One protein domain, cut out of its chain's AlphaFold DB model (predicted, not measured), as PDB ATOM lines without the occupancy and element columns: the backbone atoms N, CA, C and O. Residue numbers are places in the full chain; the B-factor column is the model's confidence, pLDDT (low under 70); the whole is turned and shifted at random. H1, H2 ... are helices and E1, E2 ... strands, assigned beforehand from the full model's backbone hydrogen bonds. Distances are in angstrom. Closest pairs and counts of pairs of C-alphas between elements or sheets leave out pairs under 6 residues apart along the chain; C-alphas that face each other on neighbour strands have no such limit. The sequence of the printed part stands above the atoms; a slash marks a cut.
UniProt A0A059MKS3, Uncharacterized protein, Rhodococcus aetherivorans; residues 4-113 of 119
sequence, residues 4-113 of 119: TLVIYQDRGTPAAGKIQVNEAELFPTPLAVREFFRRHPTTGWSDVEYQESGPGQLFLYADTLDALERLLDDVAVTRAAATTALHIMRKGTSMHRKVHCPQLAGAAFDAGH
ATOM      1  N   THR A   4     -44.502  95.066 177.845       75.50
ATOM      2  CA  THR A   4     -44.043  94.226 176.722       75.50
ATOM      3  C   THR A   4     -42.638  94.600 176.234       75.50
ATOM      4  O   THR A   4     -41.914  93.753 175.717       75.50
ATOM      5  N   LEU A   5     -42.234  95.859 176.426       82.75
ATOM      6  CA  LEU A   5     -40.886  96.367 176.176       82.75
ATOM      7  C   LEU A   5     -40.514  97.308 177.319       82.75
ATOM      8  O   LEU A   5     -41.257  98.244 177.617       82.75
ATOM      9  N   VAL A   6     -39.354  97.081 177.930       80.75
ATOM     10  CA  VAL A   6     -38.785  97.984 178.934       80.75
ATOM     11  C   VAL A   6     -37.357  98.305 178.542       80.75
ATOM     12  O   VAL A   6     -36.581  97.397 178.255       80.75
ATOM     13  N   ILE A   7     -37.021  99.592 178.558       80.94
ATOM     14  CA  ILE A   7     -35.653 100.086 178.405       80.94
ATOM     15  C   ILE A   7     -35.216 100.619 179.766       80.94
ATOM     16  O   ILE A   7     -35.879 101.480 180.348       80.94
ATOM     17  N   TYR A   8     -34.114 100.090 180.272       78.88
ATOM     18  CA  TYR A   8     -33.455 100.541 181.484       78.88
ATOM     19  C   TYR A   8     -32.294 101.447 181.101       78.88
ATOM     20  O   TYR A   8     -31.474 101.098 180.252       78.88
ATOM     21  N   GLN A   9     -32.195 102.599 181.752       73.56
ATOM     22  CA  GLN A   9     -31.044 103.474 181.608       73.56
ATOM     23  C   GLN A   9     -30.721 104.088 182.968       73.56
ATOM     24  O   GLN A   9     -31.441 104.970 183.433       73.56
ATOM     25  N   ASP A  10     -29.646 103.615 183.601       70.94
ATOM     26  CA  ASP A  10     -29.091 104.235 184.805       70.94
ATOM     27  C   ASP A  10     -27.840 105.060 184.463       70.94
ATOM     28  O   ASP A  10     -27.110 104.770 183.506       70.94
ATOM     29  N   ARG A  11     -27.588 106.124 185.231       58.75
ATOM     30  CA  ARG A  11     -26.464 107.040 185.005       58.75
ATOM     31  C   ARG A  11     -25.137 106.291 185.121       58.75
ATOM     32  O   ARG A  11     -24.768 105.827 186.190       58.75
ATOM     33  N   GLY A  12     -24.386 106.254 184.022       62.91
ATOM     34  CA  GLY A  12     -23.069 105.611 183.969       62.91
ATOM     35  C   GLY A  12     -23.100 104.123 183.615       62.91
ATOM     36  O   GLY A  12     -22.037 103.515 183.532       62.91
ATOM     37  N   THR A  13     -24.280 103.552 183.351       68.06
ATOM     38  CA  THR A  13     -24.427 102.194 182.804       68.06
ATOM     39  C   THR A  13     -24.876 102.245 181.342       68.06
ATOM     40  O   THR A  13     -25.598 103.174 180.961       68.06
ATOM     41  N   PRO A  14     -24.457 101.285 180.498       72.62
ATOM     42  CA  PRO A  14     -25.053 101.108 179.180       72.62
ATOM     43  C   PRO A  14     -26.567 100.908 179.296       72.62
ATOM     44  O   PRO A  14     -27.039 100.255 180.225       72.62
ATOM     45  N   ALA A  15     -27.324 101.464 178.350       78.56
ATOM     46  CA  ALA A  15     -28.751 101.183 178.273       78.56
ATOM     47  C   ALA A  15     -28.966  99.682 178.028       78.56
ATOM     48  O   ALA A  15     -28.264  99.078 177.215       78.56
ATOM     49  N   ALA A  16     -29.935  99.111 178.729       80.44
ATOM     50  CA  ALA A  16     -30.315  97.707 178.659       80.44
ATOM     51  C   ALA A  16     -31.824  97.609 178.433       80.44
ATOM     52  O   ALA A  16     -32.551  98.597 178.552       80.44
ATOM     53  N   GLY A  17     -32.338  96.424 178.139       86.75
ATOM     54  CA  GLY A  17     -33.774  96.254 177.997       86.75
ATOM     55  C   GLY A  17     -34.248  94.826 178.143       86.75
ATOM     56  O   GLY A  17     -33.464  93.876 178.163       86.75
ATOM     57  N   LYS A  18     -35.568  94.690 178.242       89.38
ATOM     58  CA  LYS A  18     -36.244  93.401 178.128       89.38
ATOM     59  C   LYS A  18     -37.427  93.470 177.176       89.38
ATOM     60  O   LYS A  18     -38.118  94.489 177.111       89.38
ATOM     61  N   ILE A  19     -37.667  92.361 176.487       91.00
ATOM     62  CA  ILE A  19     -38.786  92.172 175.561       91.00
ATOM     63  C   ILE A  19     -39.577  90.954 176.022       91.00
ATOM     64  O   ILE A  19     -39.006  89.885 176.226       91.00
ATOM     65  N   GLN A  20     -40.886  91.107 176.182       91.19
ATOM     66  CA  GLN A  20     -41.781  89.992 176.464       91.19
ATOM     67  C   GLN A  20     -42.191  89.308 175.159       91.19
ATOM     68  O   GLN A  20     -42.675  89.964 174.236       91.19
ATOM     69  N   VAL A  21     -42.045  87.987 175.088       92.25
ATOM     70  CA  VAL A  21     -42.282  87.194 173.873       92.25
ATOM     71  C   VAL A  21     -43.103  85.945 174.169       92.25
ATOM     72  O   VAL A  21     -43.086  85.426 175.287       92.25
ATOM     73  N   ASN A  22     -43.832  85.464 173.162       92.44
ATOM     74  CA  ASN A  22     -44.489  84.167 173.217       92.44
ATOM     75  C   ASN A  22     -43.456  83.054 172.988       92.44
ATOM     76  O   ASN A  22     -42.810  83.003 171.943       92.44
ATOM     77  N   GLU A  23     -43.314  82.159 173.962       93.12
ATOM     78  CA  GLU A  23     -42.334  81.073 173.935       93.12
ATOM     79  C   GLU A  23     -42.582  80.101 172.787       93.12
ATOM     80  O   GLU A  23     -41.663  79.796 172.036       93.12
ATOM     81  N   ALA A  24     -43.819  79.626 172.633       92.25
ATOM     82  CA  ALA A  24     -44.140  78.597 171.650       92.25
ATOM     83  C   ALA A  24     -43.905  79.080 170.209       92.25
ATOM     84  O   ALA A  24     -43.496  78.296 169.353       92.25
ATOM     85  N   GLU A  25     -44.138  80.366 169.944       93.19
ATOM     86  CA  GLU A  25     -43.858  80.971 168.642       93.19
ATOM     87  C   GLU A  25     -42.364  81.213 168.413       93.19
ATOM     88  O   GLU A  25     -41.869  80.953 167.315       93.19
ATOM     89  N   LEU A  26     -41.630  81.681 169.430       95.19
ATOM     90  CA  LEU A  26     -40.197  81.946 169.293       95.19
ATOM     91  C   LEU A  26     -39.368  80.651 169.251       95.19
ATOM     92  O   LEU A  26     -38.381  80.554 168.518       95.19
ATOM     93  N   PHE A  27     -39.787  79.643 170.012       95.56
ATOM     94  CA  PHE A  27     -39.073  78.391 170.240       95.56
ATOM     95  C   PHE A  27     -39.951  77.164 169.965       95.56
ATOM     96  O   PHE A  27     -40.157  76.328 170.845       95.56
ATOM     97  N   PRO A  28     -40.413  76.967 168.717       93.44
ATOM     98  CA  PRO A  28     -41.277  75.836 168.379       93.44
ATOM     99  C   PRO A  28     -40.566  74.478 168.504       93.44
ATOM    100  O   PRO A  28     -41.211  73.432 168.497       93.44
ATOM    101  N   THR A  29     -39.229  74.470 168.570       95.62
ATOM    102  CA  THR A  29     -38.412  73.261 168.722       95.62
ATOM    103  C   THR A  29     -37.149  73.542 169.549       95.62
ATOM    104  O   THR A  29     -36.653  74.671 169.536       95.62
ATOM    105  N   PRO A  30     -36.528  72.519 170.169       94.19
ATOM    106  CA  PRO A  30     -35.233  72.675 170.841       94.19
ATOM    107  C   PRO A  30     -34.113  73.184 169.919       94.19
ATOM    108  O   PRO A  30     -33.197  73.878 170.356       94.19
ATOM    109  N   LEU A  31     -34.184  72.867 168.621       95.88
ATOM    110  CA  LEU A  31     -33.232  73.373 167.635       95.88
ATOM    111  C   LEU A  31     -33.373  74.890 167.443       95.88
ATOM    112  O   LEU A  31     -32.361  75.580 167.341       95.88
ATOM    113  N   ALA A  32     -34.605  75.412 167.445       95.25
ATOM    114  CA  ALA A  32     -34.865  76.847 167.334       95.25
ATOM    115  C   ALA A  32     -34.256  77.629 168.508       95.25
ATOM    116  O   ALA A  32     -33.649  78.673 168.282       95.25
ATOM    117  N   VAL A  33     -34.322  77.081 169.729       95.25
ATOM    118  CA  VAL A  33     -33.662  77.654 170.917       95.25
ATOM    119  C   VAL A  33     -32.158  77.796 170.679       95.25
ATOM    120  O   VAL A  33     -31.586  78.874 170.839       95.25
ATOM    121  N   ARG A  34     -31.501  76.720 170.231       95.25
ATOM    122  CA  ARG A  34     -30.051  76.728 169.997       95.25
ATOM    123  C   ARG A  34     -29.644  77.715 168.902       95.25
ATOM    124  O   ARG A  34     -28.677  78.453 169.072       95.25
ATOM    125  N   GLU A  35     -30.366  77.739 167.783       96.00
ATOM    126  CA  GLU A  35     -30.083  78.667 166.681       96.00
ATOM    127  C   GLU A  35     -30.364  80.125 167.051       96.00
ATOM    128  O   GLU A  35     -29.700  81.029 166.545       96.00
ATOM    129  N   PHE A  36     -31.321  80.375 167.944       96.69
ATOM    130  CA  PHE A  36     -31.577  81.703 168.481       96.69
ATOM    131  C   PHE A  36     -30.389  82.216 169.296       96.69
ATOM    132  O   PHE A  36     -29.822  83.248 168.943       96.69
ATOM    133  N   PHE A  37     -29.934  81.467 170.303       95.62
ATOM    134  CA  PHE A  37     -28.793  81.888 171.127       95.62
ATOM    135  C   PHE A  37     -27.465  81.896 170.359       95.62
ATOM    136  O   PHE A  37     -26.549  82.627 170.718       95.62
ATOM    137  N   ARG A  38     -27.360  81.162 169.244       95.62
ATOM    138  CA  ARG A  38     -26.222  81.302 168.322       95.62
ATOM    139  C   ARG A  38     -26.215  82.657 167.601       95.62
ATOM    140  O   ARG A  38     -25.141  83.185 167.329       95.62
ATOM    141  N   ARG A  39     -27.391  83.202 167.263       95.44
ATOM    142  CA  ARG A  39     -27.542  84.523 166.621       95.44
ATOM    143  C   ARG A  39     -27.484  85.668 167.634       95.44
ATOM    144  O   ARG A  39     -26.971  86.732 167.299       95.44
ATOM    145  N   HIS A  40     -27.934  85.418 168.863       96.12
ATOM    146  CA  HIS A  40     -28.013  86.391 169.957       96.12
ATOM    147  C   HIS A  40     -27.244  85.901 171.198       96.12
ATOM    148  O   HIS A  40     -27.848  85.578 172.220       96.12
ATOM    149  N   PRO A  41     -25.903  85.805 171.132       94.31
ATOM    150  CA  PRO A  41     -25.097  85.131 172.156       94.31
ATOM    151  C   PRO A  41     -25.041  85.854 173.507       94.31
ATOM    152  O   PRO A  41     -24.673  85.248 174.506       94.31
ATOM    153  N   THR A  42     -25.377  87.143 173.542       92.69
ATOM    154  CA  THR A  42     -25.404  87.961 174.766       92.69
ATOM    155  C   THR A  42     -26.811  88.116 175.337       92.69
ATOM    156  O   THR A  42     -27.003  88.888 176.271       92.69
ATOM    157  N   THR A  43     -27.808  87.449 174.755       93.69
ATOM    158  CA  THR A  43     -29.192  87.526 175.218       93.69
ATOM    159  C   THR A  43     -29.432  86.498 176.312       93.69
ATOM    160  O   THR A  43     -29.161  85.311 176.132       93.69
ATOM    161  N   GLY A  44     -29.967  86.959 177.439       92.69
ATOM    162  CA  GLY A  44     -30.510  86.100 178.488       92.69
ATOM    163  C   GLY A  44     -32.009  85.879 178.308       92.69
ATOM    164  O   GLY A  44     -32.666  86.591 177.545       92.69
ATOM    165  N   TRP A  45     -32.571  84.928 179.049       93.50
ATOM    166  CA  TRP A  45     -34.020  84.782 179.156       93.50
ATOM    167  C   TRP A  45     -34.465  84.464 180.585       93.50
ATOM    168  O   TRP A  45     -33.663  84.020 181.410       93.50
ATOM    169  N   SER A  46     -35.739  84.679 180.883       90.12
ATOM    170  CA  SER A  46     -36.381  84.121 182.073       90.12
ATOM    171  C   SER A  46     -37.858  83.875 181.814       90.12
ATOM    172  O   SER A  46     -38.477  84.552 180.987       90.12
ATOM    173  N   ASP A  47     -38.436  82.968 182.590       85.69
ATOM    174  CA  ASP A  47     -39.884  82.842 182.677       85.69
ATOM    175  C   ASP A  47     -40.493  84.131 183.239       85.69
ATOM    176  O   ASP A  47     -39.889  84.837 184.058       85.69
ATOM    177  N   VAL A  48     -41.702  84.457 182.784       80.31
ATOM    178  CA  VAL A  48     -42.481  85.570 183.334       80.31
ATOM    179  C   VAL A  48     -43.255  85.075 184.558       80.31
ATOM    180  O   VAL A  48     -44.151  84.243 184.423       80.31
ATOM    181  N   GLU A  49     -42.958  85.622 185.744       70.50
ATOM    182  CA  GLU A  49     -43.643  85.262 187.002       70.50
ATOM    183  C   GLU A  49     -45.155  85.543 186.958       70.50
ATOM    184  O   GLU A  49     -45.957  84.787 187.506       70.50
ATOM    185  N   TYR A  50     -45.559  86.624 186.283       69.75
ATOM    186  CA  TYR A  50     -46.956  87.022 186.136       69.75
ATOM    187  C   TYR A  50     -47.421  86.920 184.681       69.75
ATOM    188  O   TYR A  50     -47.225  87.826 183.872       69.75
ATOM    189  N   GLN A  51     -48.084  85.813 184.347       68.75
ATOM    190  CA  GLN A  51     -48.527  85.506 182.986       68.75
ATOM    191  C   GLN A  51     -49.829  86.230 182.589       68.75
ATOM    192  O   GLN A  51     -50.791  85.620 182.110       68.75
ATOM    193  N   GLU A  52     -49.866  87.559 182.721       67.62
ATOM    194  CA  GLU A  52     -51.039  88.385 182.372       67.62
ATOM    195  C   GLU A  52     -51.460  88.194 180.910       67.62
ATOM    196  O   GLU A  52     -52.641  88.202 180.599       67.62
ATOM    197  N   SER A  53     -50.508  87.914 180.023       62.59
ATOM    198  CA  SER A  53     -50.674  87.620 178.594       62.59
ATOM    199  C   SER A  53     -51.132  86.165 178.283       62.59
ATOM    200  O   SER A  53     -51.520  85.878 177.157       62.59
ATOM    201  N   GLY A  54     -51.209  85.248 179.265       68.38
ATOM    202  CA  GLY A  54     -51.512  83.810 179.069       68.38
ATOM    203  C   GLY A  54     -50.284  82.887 179.169       68.38
ATOM    204  O   GLY A  54     -49.174  83.379 179.321       68.38
ATOM    205  N   PRO A  55     -50.442  81.557 179.125       72.50
ATOM    206  CA  PRO A  55     -49.318  80.631 179.269       72.50
ATOM    207  C   PRO A  55     -48.270  80.765 178.156       72.50
ATOM    208  O   PRO A  55     -48.601  81.142 177.032       72.50
ATOM    209  N   GLY A  56     -47.015  80.426 178.472       82.12
ATOM    210  CA  GLY A  56     -45.909  80.393 177.504       82.12
ATOM    211  C   GLY A  56     -45.348  81.776 177.178       82.12
ATOM    212  O   GLY A  56     -45.268  82.156 176.009       82.12
ATOM    213  N   GLN A  57     -45.003  82.550 178.207       86.19
ATOM    214  CA  GLN A  57     -44.327  83.837 178.056       86.19
ATOM    215  C   GLN A  57     -42.922  83.780 178.628       86.19
ATOM    216  O   GLN A  57     -42.714  83.262 179.726       86.19
ATOM    217  N   LEU A  58     -42.011  84.446 177.932       91.19
ATOM    218  CA  LEU A  58     -40.634  84.646 178.357       91.19
ATOM    219  C   LEU A  58     -40.286  86.131 178.285       91.19
ATOM    220  O   LEU A  58     -40.818  86.867 177.447       91.19
ATOM    221  N   PHE A  59     -39.352  86.558 179.125       92.31
ATOM    222  CA  PHE A  59     -38.590  87.775 178.883       92.31
ATOM    223  C   PHE A  59     -37.273  87.419 178.211       92.31
ATOM    224  O   PHE A  59     -36.546  86.555 178.691       92.31
ATOM    225  N   LEU A  60     -36.951  88.123 177.132       94.56
ATOM    226  CA  LEU A  60     -35.596  88.214 176.601       94.56
ATOM    227  C   LEU A  60     -34.912  89.419 177.237       94.56
ATOM    228  O   LEU A  60     -35.510  90.492 177.287       94.56
ATOM    229  N   TYR A  61     -33.670  89.251 177.678       93.44
ATOM    230  CA  TYR A  61     -32.856  90.306 178.278       93.44
ATOM    231  C   TYR A  61     -31.698  90.670 177.358       93.44
ATOM    232  O   TYR A  61     -30.998  89.794 176.846       93.44
ATOM    233  N   ALA A  62     -31.491  91.968 177.183       91.44
ATOM    234  CA  ALA A  62     -30.341  92.530 176.502       91.44
ATOM    235  C   ALA A  62     -29.643  93.519 177.439       91.44
ATOM    236  O   ALA A  62     -30.207  94.556 177.776       91.44
ATOM    237  N   ASP A  63     -28.404  93.209 177.820       89.06
ATOM    238  CA  ASP A  63     -27.611  94.036 178.742       89.06
ATOM    239  C   ASP A  63     -26.976  95.264 178.064       89.06
ATOM    240  O   ASP A  63     -26.335  96.086 178.718       89.06
ATOM    241  N   THR A  64     -27.132  95.393 176.743       87.62
ATOM    242  CA  THR A  64     -26.642  96.528 175.956       87.62
ATOM    243  C   THR A  64     -27.673  96.982 174.931       87.62
ATOM    244  O   THR A  64     -28.515  96.197 174.482       87.62
ATOM    245  N   LEU A  65     -27.561  98.243 174.506       86.12
ATOM    246  CA  LEU A  65     -28.406  98.809 173.460       86.12
ATOM    247  C   LEU A  65     -28.233  98.059 172.135       86.12
ATOM    248  O   LEU A  65     -29.227  97.669 171.544       86.12
ATOM    249  N   ASP A  66     -26.998  97.748 171.730       88.62
ATOM    250  CA  ASP A  66     -26.725  96.969 170.514       88.62
ATOM    251  C   ASP A  66     -27.393  95.584 170.537       88.62
ATOM    252  O   ASP A  66     -27.877  95.095 169.518       88.62
ATOM    253  N   ALA A  67     -27.399  94.913 171.694       90.19
ATOM    254  CA  ALA A  67     -28.073  93.627 171.834       90.19
ATOM    255  C   ALA A  67     -29.595  93.796 171.750       90.19
ATOM    256  O   ALA A  67     -30.264  92.978 171.120       90.19
ATOM    257  N   LEU A  68     -30.137  94.868 172.334       89.62
ATOM    258  CA  LEU A  68     -31.559  95.183 172.255       89.62
ATOM    259  C   LEU A  68     -31.982  95.511 170.818       89.62
ATOM    260  O   LEU A  68     -32.994  94.992 170.358       89.62
ATOM    261  N   GLU A  69     -31.197  96.309 170.094       89.00
ATOM    262  CA  GLU A  69     -31.427  96.631 168.681       89.00
ATOM    263  C   GLU A  69     -31.425  95.366 167.818       89.00
ATOM    264  O   GLU A  69     -32.376  95.132 167.078       89.00
ATOM    265  N   ARG A  70     -30.443  94.471 167.995       93.62
ATOM    266  CA  ARG A  70     -30.418  93.181 167.279       93.62
ATOM    267  C   ARG A  70     -31.643  92.314 167.555       93.62
ATOM    268  O   ARG A  70     -32.095  91.613 166.652       93.62
ATOM    269  N   LEU A  71     -32.166  92.331 168.782       93.94
ATOM    270  CA  LEU A  71     -33.405  91.627 169.107       93.94
ATOM    271  C   LEU A  71     -34.620  92.277 168.431       93.94
ATOM    272  O   LEU A  71     -35.498  91.559 167.965       93.94
ATOM    273  N   LEU A  72     -34.673  93.608 168.357       91.62
ATOM    274  CA  LEU A  72     -35.756  94.339 167.690       91.62
ATOM    275  C   LEU A  72     -35.713  94.201 166.158       91.62
ATOM    276  O   LEU A  72     -36.766  94.221 165.525       91.62
ATOM    277  N   ASP A  73     -34.534  93.990 165.578       92.94
ATOM    278  CA  ASP A  73     -34.359  93.710 164.148       92.94
ATOM    279  C   ASP A  73     -34.664  92.244 163.778       92.94
ATOM    280  O   ASP A  73     -34.840  91.909 162.602       92.94
ATOM    281  N   ASP A  74     -34.753  91.340 164.761       95.25
ATOM    282  CA  ASP A  74     -35.108  89.943 164.521       95.25
ATOM    283  C   ASP A  74     -36.626  89.786 164.332       95.25
ATOM    284  O   ASP A  74     -37.435  89.917 165.257       95.25
ATOM    285  N   VAL A  75     -37.025  89.430 163.108       94.94
ATOM    286  CA  VAL A  75     -38.429  89.196 162.740       94.94
ATOM    287  C   VAL A  75     -39.088  88.119 163.613       94.94
ATOM    288  O   VAL A  75     -40.274  88.225 163.920       94.94
ATOM    289  N   ALA A  76     -38.358  87.087 164.042       95.38
ATOM    290  CA  ALA A  76     -38.924  86.055 164.911       95.38
ATOM    291  C   ALA A  76     -39.255  86.616 166.304       95.38
ATOM    292  O   ALA A  76     -40.317  86.314 166.850       95.38
ATOM    293  N   VAL A  77     -38.387  87.476 166.846       95.06
ATOM    294  CA  VAL A  77     -38.602  88.143 168.141       95.06
ATOM    295  C   VAL A  77     -39.793  89.087 168.062       95.06
ATOM    296  O   VAL A  77     -40.697  89.007 168.893       95.06
ATOM    297  N   THR A  78     -39.834  89.953 167.049       93.06
ATOM    298  CA  THR A  78     -40.917  90.937 166.908       93.06
ATOM    299  C   THR A  78     -42.272  90.285 166.648       93.06
ATOM    300  O   THR A  78     -43.273  90.751 167.193       93.06
ATOM    301  N   ARG A  79     -42.330  89.168 165.906       92.69
ATOM    302  CA  ARG A  79     -43.568  88.379 165.758       92.69
ATOM    303  C   ARG A  79     -44.023  87.763 167.078       92.69
ATOM    304  O   ARG A  79     -45.170  87.975 167.469       92.69
ATOM    305  N   ALA A  80     -43.126  87.098 167.805       92.75
ATOM    306  CA  ALA A  80     -43.460  86.510 169.100       92.75
ATOM    307  C   ALA A  80     -43.894  87.570 170.134       92.75
ATOM    308  O   ALA A  80     -44.801  87.327 170.931       92.75
ATOM    309  N   ALA A  81     -43.289  88.763 170.106       90.81
ATOM    310  CA  ALA A  81     -43.702  89.902 170.926       90.81
ATOM    311  C   ALA A  81     -45.086  90.440 170.521       90.81
ATOM    312  O   ALA A  81     -45.920  90.735 171.382       90.81
ATOM    313  N   ALA A  82     -45.371  90.527 169.217       86.69
ATOM    314  CA  ALA A  82     -46.679  90.942 168.715       86.69
ATOM    315  C   ALA A  82     -47.789  89.967 169.142       86.69
ATOM    316  O   ALA A  82     -48.860  90.407 169.556       86.69
ATOM    317  N   THR A  83     -47.530  88.658 169.124       87.88
ATOM    318  CA  THR A  83     -48.476  87.649 169.625       87.88
ATOM    319  C   THR A  83     -48.762  87.815 171.111       87.88
ATOM    320  O   THR A  83     -49.929  87.815 171.513       87.88
ATOM    321  N   THR A  84     -47.733  88.051 171.931       86.44
ATOM    322  CA  THR A  84     -47.909  88.413 173.347       86.44
ATOM    323  C   THR A  84     -48.805  89.639 173.492       86.44
ATOM    324  O   THR A  84     -49.775  89.588 174.249       86.44
ATOM    325  N   ALA A  85     -48.533  90.712 172.742       81.69
ATOM    326  CA  ALA A  85     -49.332  91.934 172.780       81.69
ATOM    327  C   ALA A  85     -50.799  91.671 172.399       81.69
ATOM    328  O   ALA A  85     -51.705  92.081 173.124       81.69
ATOM    329  N   LEU A  86     -51.049  90.914 171.329       79.38
ATOM    330  CA  LEU A  86     -52.402  90.541 170.910       79.38
ATOM    331  C   LEU A  86     -53.139  89.738 171.987       79.38
ATOM    332  O   LEU A  86     -54.324  89.979 172.224       79.38
ATOM    333  N   HIS A  87     -52.464  88.809 172.672       80.69
ATOM    334  CA  HIS A  87     -53.081  88.069 173.773       80.69
ATOM    335  C   HIS A  87     -53.460  88.973 174.950       80.69
ATOM    336  O   HIS A  87     -54.544  88.805 175.508       80.69
ATOM    337  N   ILE A  88     -52.624  89.960 175.296       76.56
ATOM    338  CA  ILE A  88     -52.949  90.964 176.327       76.56
ATOM    339  C   ILE A  88     -54.195  91.741 175.913       76.56
ATOM    340  O   ILE A  88     -55.141  91.862 176.687       76.56
ATOM    341  N   MET A  89     -54.218  92.229 174.673       74.12
ATOM    342  CA  MET A  89     -55.304  93.063 174.154       74.12
ATOM    343  C   MET A  89     -56.644  92.323 174.097       74.12
ATOM    344  O   MET A  89     -57.687  92.928 174.331       74.12
ATOM    345  N   ARG A  90     -56.628  91.008 173.836       75.12
ATOM    346  CA  ARG A  90     -57.835  90.165 173.823       75.12
ATOM    347  C   ARG A  90     -58.430  89.911 175.207       75.12
ATOM    348  O   ARG A  90     -59.620  89.629 175.297       75.12
ATOM    349  N   LYS A  91     -57.642  89.994 176.285       69.38
ATOM    350  CA  LYS A  91     -58.136  89.741 177.653       69.38
ATOM    351  C   LYS A  91     -58.976  90.878 178.222       69.38
ATOM    352  O   LYS A  91     -59.682  90.684 179.207       69.38
ATOM    353  N   GLY A  92     -58.915  92.051 177.610       63.66
ATOM    354  CA  GLY A  92     -59.709  93.193 178.013       63.66
ATOM    355  C   GLY A  92     -59.035  94.494 177.634       63.66
ATOM    356  O   GLY A  92     -57.886  94.548 177.197       63.66
ATOM    357  N   THR A  93     -59.765  95.586 177.810       55.97
ATOM    358  CA  THR A  93     -59.227  96.914 177.552       55.97
ATOM    359  C   THR A  93     -58.098  97.201 178.536       55.97
ATOM    360  O   THR A  93     -58.346  97.272 179.739       55.97
ATOM    361  N   SER A  94     -56.877  97.391 178.029       57.00
ATOM    362  CA  SER A  94     -55.740  97.836 178.841       57.00
ATOM    363  C   SER A  94     -56.146  99.046 179.690       57.00
ATOM    364  O   SER A  94     -56.682 100.028 179.162       57.00
ATOM    365  N   MET A  95     -55.837  99.011 180.991       55.84
ATOM    366  CA  MET A  95     -56.008 100.161 181.894       55.84
ATOM    367  C   MET A  95     -55.169 101.380 181.456       55.84
ATOM    368  O   MET A  95     -55.332 102.482 181.977       55.84
ATOM    369  N   HIS A  96     -54.295 101.198 180.460       52.78
ATOM    370  CA  HIS A  96     -53.295 102.149 180.003       52.78
ATOM    371  C   HIS A  96     -53.397 102.458 178.495       52.78
ATOM    372  O   HIS A  96     -52.393 102.723 177.840       52.78
ATOM    373  N   ARG A  97     -54.614 102.521 177.925       51.50
ATOM    374  CA  ARG A  97     -54.864 102.951 176.521       51.50
ATOM    375  C   ARG A  97     -54.083 104.199 176.065       51.50
ATOM    376  O   ARG A  97     -53.816 104.334 174.881       51.50
ATOM    377  N   LYS A  98     -53.715 105.095 176.987       46.44
ATOM    378  CA  LYS A  98     -52.971 106.337 176.708       46.44
ATOM    379  C   LYS A  98     -51.482 106.149 176.369       46.44
ATOM    380  O   LYS A  98     -50.886 107.097 175.875       46.44
ATOM    381  N   VAL A  99     -50.879 104.989 176.655       47.44
ATOM    382  CA  VAL A  99     -49.436 104.723 176.425       47.44
ATOM    383  C   VAL A  99     -49.163 103.681 175.339       47.44
ATOM    384  O   VAL A  99     -48.014 103.481 174.963       47.44
ATOM    385  N   HIS A 100     -50.198 103.041 174.789       53.09
ATOM    386  CA  HIS A 100     -50.048 102.174 173.621       53.09
ATOM    387  C   HIS A 100     -50.178 102.990 172.331       53.09
ATOM    388  O   HIS A 100     -50.921 103.970 172.299       53.09
ATOM    389  N   CYS A 101     -49.488 102.571 171.263       53.78
ATOM    390  CA  CYS A 101     -49.675 103.121 169.918       53.78
ATOM    391  C   CYS A 101     -51.179 103.092 169.564       53.78
ATOM    392  O   CYS A 101     -51.736 101.998 169.417       53.78
ATOM    393  N   PRO A 102     -51.852 104.254 169.449       53.69
ATOM    394  CA  PRO A 102     -53.307 104.310 169.305       53.69
ATOM    395  C   PRO A 102     -53.819 103.565 168.071       53.69
ATOM    396  O   PRO A 102     -54.891 102.970 168.108       53.69
ATOM    397  N   GLN A 103     -53.032 103.559 166.994       53.31
ATOM    398  CA  GLN A 103     -53.355 102.910 165.726       53.31
ATOM    399  C   GLN A 103     -53.391 101.383 165.860       53.31
ATOM    400  O   GLN A 103     -54.340 100.746 165.412       53.31
ATOM    401  N   LEU A 104     -52.393 100.795 166.527       50.66
ATOM    402  CA  LEU A 104     -52.349  99.353 166.786       50.66
ATOM    403  C   LEU A 104     -53.408  98.937 167.816       50.66
ATOM    404  O   LEU A 104     -54.040  97.893 167.663       50.66
ATOM    405  N   ALA A 105     -53.643  99.779 168.829       52.12
ATOM    406  CA  ALA A 105     -54.700  99.571 169.813       52.12
ATOM    407  C   ALA A 105     -56.105  99.569 169.187       52.12
ATOM    408  O   ALA A 105     -56.927  98.736 169.565       52.12
ATOM    409  N   GLY A 106     -56.359 100.463 168.227       53.53
ATOM    410  CA  GLY A 106     -57.601 100.499 167.452       53.53
ATOM    411  C   GLY A 106     -57.766  99.268 166.563       53.53
ATOM    412  O   GLY A 106     -58.748  98.547 166.700       53.53
ATOM    413  N   ALA A 107     -56.760  98.949 165.744       54.84
ATOM    414  CA  ALA A 107     -56.838  97.839 164.792       54.84
ATOM    415  C   ALA A 107     -57.125  96.474 165.454       54.84
ATOM    416  O   ALA A 107     -57.908  95.681 164.934       54.84
ATOM    417  N   ALA A 108     -56.530  96.190 166.617       51.28
ATOM    418  CA  ALA A 108     -56.791  94.940 167.334       51.28
ATOM    419  C   ALA A 108     -58.167  94.905 168.025       51.28
ATOM    420  O   ALA A 108     -58.717  93.823 168.229       51.28
ATOM    421  N   PHE A 109     -58.713  96.066 168.401       53.59
ATOM    422  CA  PHE A 109     -60.063  96.172 168.955       53.59
ATOM    423  C   PHE A 109     -61.116  95.904 167.872       53.59
ATOM    424  O   PHE A 109     -62.031  95.112 168.089       53.59
ATOM    425  N   ASP A 110     -60.923  96.478 166.684       55.97
ATOM    426  CA  ASP A 110     -61.818  96.299 165.540       55.97
ATOM    427  C   ASP A 110     -61.799  94.844 165.033       55.97
ATOM    428  O   ASP A 110     -62.852  94.238 164.828       55.97
ATOM    429  N   ALA A 111     -60.616  94.220 164.971       51.78
ATOM    430  CA  ALA A 111     -60.467  92.807 164.607       51.78
ATOM    431  C   ALA A 111     -61.137  91.831 165.601       51.78
ATOM    432  O   ALA A 111     -61.476  90.707 165.237       51.78
ATOM    433  N   GLY A 112     -61.335  92.230 166.863       43.81
ATOM    434  CA  GLY A 112     -62.066  91.439 167.860       43.81
ATOM    435  C   GLY A 112     -63.591  91.526 167.725       43.81
ATOM    436  O   GLY A 112     -64.298  90.624 168.176       43.81
ATOM    437  N   HIS A 113     -64.099  92.581 167.083       47.72
ATOM    438  CA  HIS A 113     -65.526  92.779 166.830       47.72
ATOM    439  C   HIS A 113     -66.029  92.018 165.594       47.72
ATOM    440  O   HIS A 113     -67.192  91.619 165.572       47.72
TER     441      HIS A 113
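This is residues 4 to 113 of the 119 residues of an uncharacterized protein of Rhodococcus aetherivorans (UniProt A0A059MKS3). A strongly twisted sheet of four strands makes one part of this domain, with H3 over one of its faces; the long helix H4 packs beside E2 and reaches away from the sheet to H5, which packs on residues 86 to 90 of H4. H2 lies off the sheet, near the start of E3, and residues 98 to 103 stick out. The printed part has 110 residues with four named strands and five named helices, in the order E1 E2 H1 H2 E3 E4 H3 H4 H5; the sheet runs E1 - E2 - E4 - E3, all antiparallel. The class is mixed, helices and strands, and the whole is compact, with a radius of gyration of the C-alphas of 14.7 A and spans of 41 by 39 by 25 A.

E1, residues 5 to 8, an edge strand, forms a hairpin with E2, residues 16 to 22; N 8 and O 16 are 2.8 A apart. H1, residues 23 to 26, only grazes the sheet. H2, residues 30 to 39, is not on it. E3, residues 43 to 47, the other edge strand, forms a hairpin with E4, residues 57 to 62; N 61 and O 44 are 2.8 A apart. E4 is also the antiparallel neighbour of E2, with N 19 and O 60 3.0 A apart. E2, H1, H2 and E3 make a split strand-helix-strand unit, two strands running the same way with E4 between them; its crossover is right-handed. H3, residues 65 to 73, runs along the strands over E4, at 8 degrees on the local plane and a height over the sheet of 8.3 A; 2 of its C-alphas fall on E2, only just too few to lie over it. The hub is H4, residues 75 to 91, at the sheet's level; its closest C-alphas to E2 are those of Ala 81 and Val 21, 4.2 A. Its residues 76 to 80 touch H1, closest at the C-alphas of Ala 80 and Glu 25, 5.6 A. H3 and H4 only just touch, only at the corner, with 3 pairs of C-alphas within 8 A. H5, residues 102 to 113, touches H4 at a steep tilt of 61 degrees, the same way, closest at the C-alphas of Ala 108 and Leu 86, 7.2 A. Every O i to N i+4 pair is within hydrogen-bond range in H2, H3, H4 and H5; H1 is too short for one.

E1 begins at C-alpha 5, (-40.886, 96.367, 176.176). E2 is 20.3 A long, E4 16.5 A and H4 24.7 A. H5, 17.0 A long, ends at C-alpha 113, (-65.526, 92.779, 166.830).

The C-alphas farthest apart, of Gly 12 and His 113, are 47.5 A apart. The printed part has no cut, and no link is long. The pLDDT is under 70 at residues 11 to 13, 50 to 54 and 91 to 113.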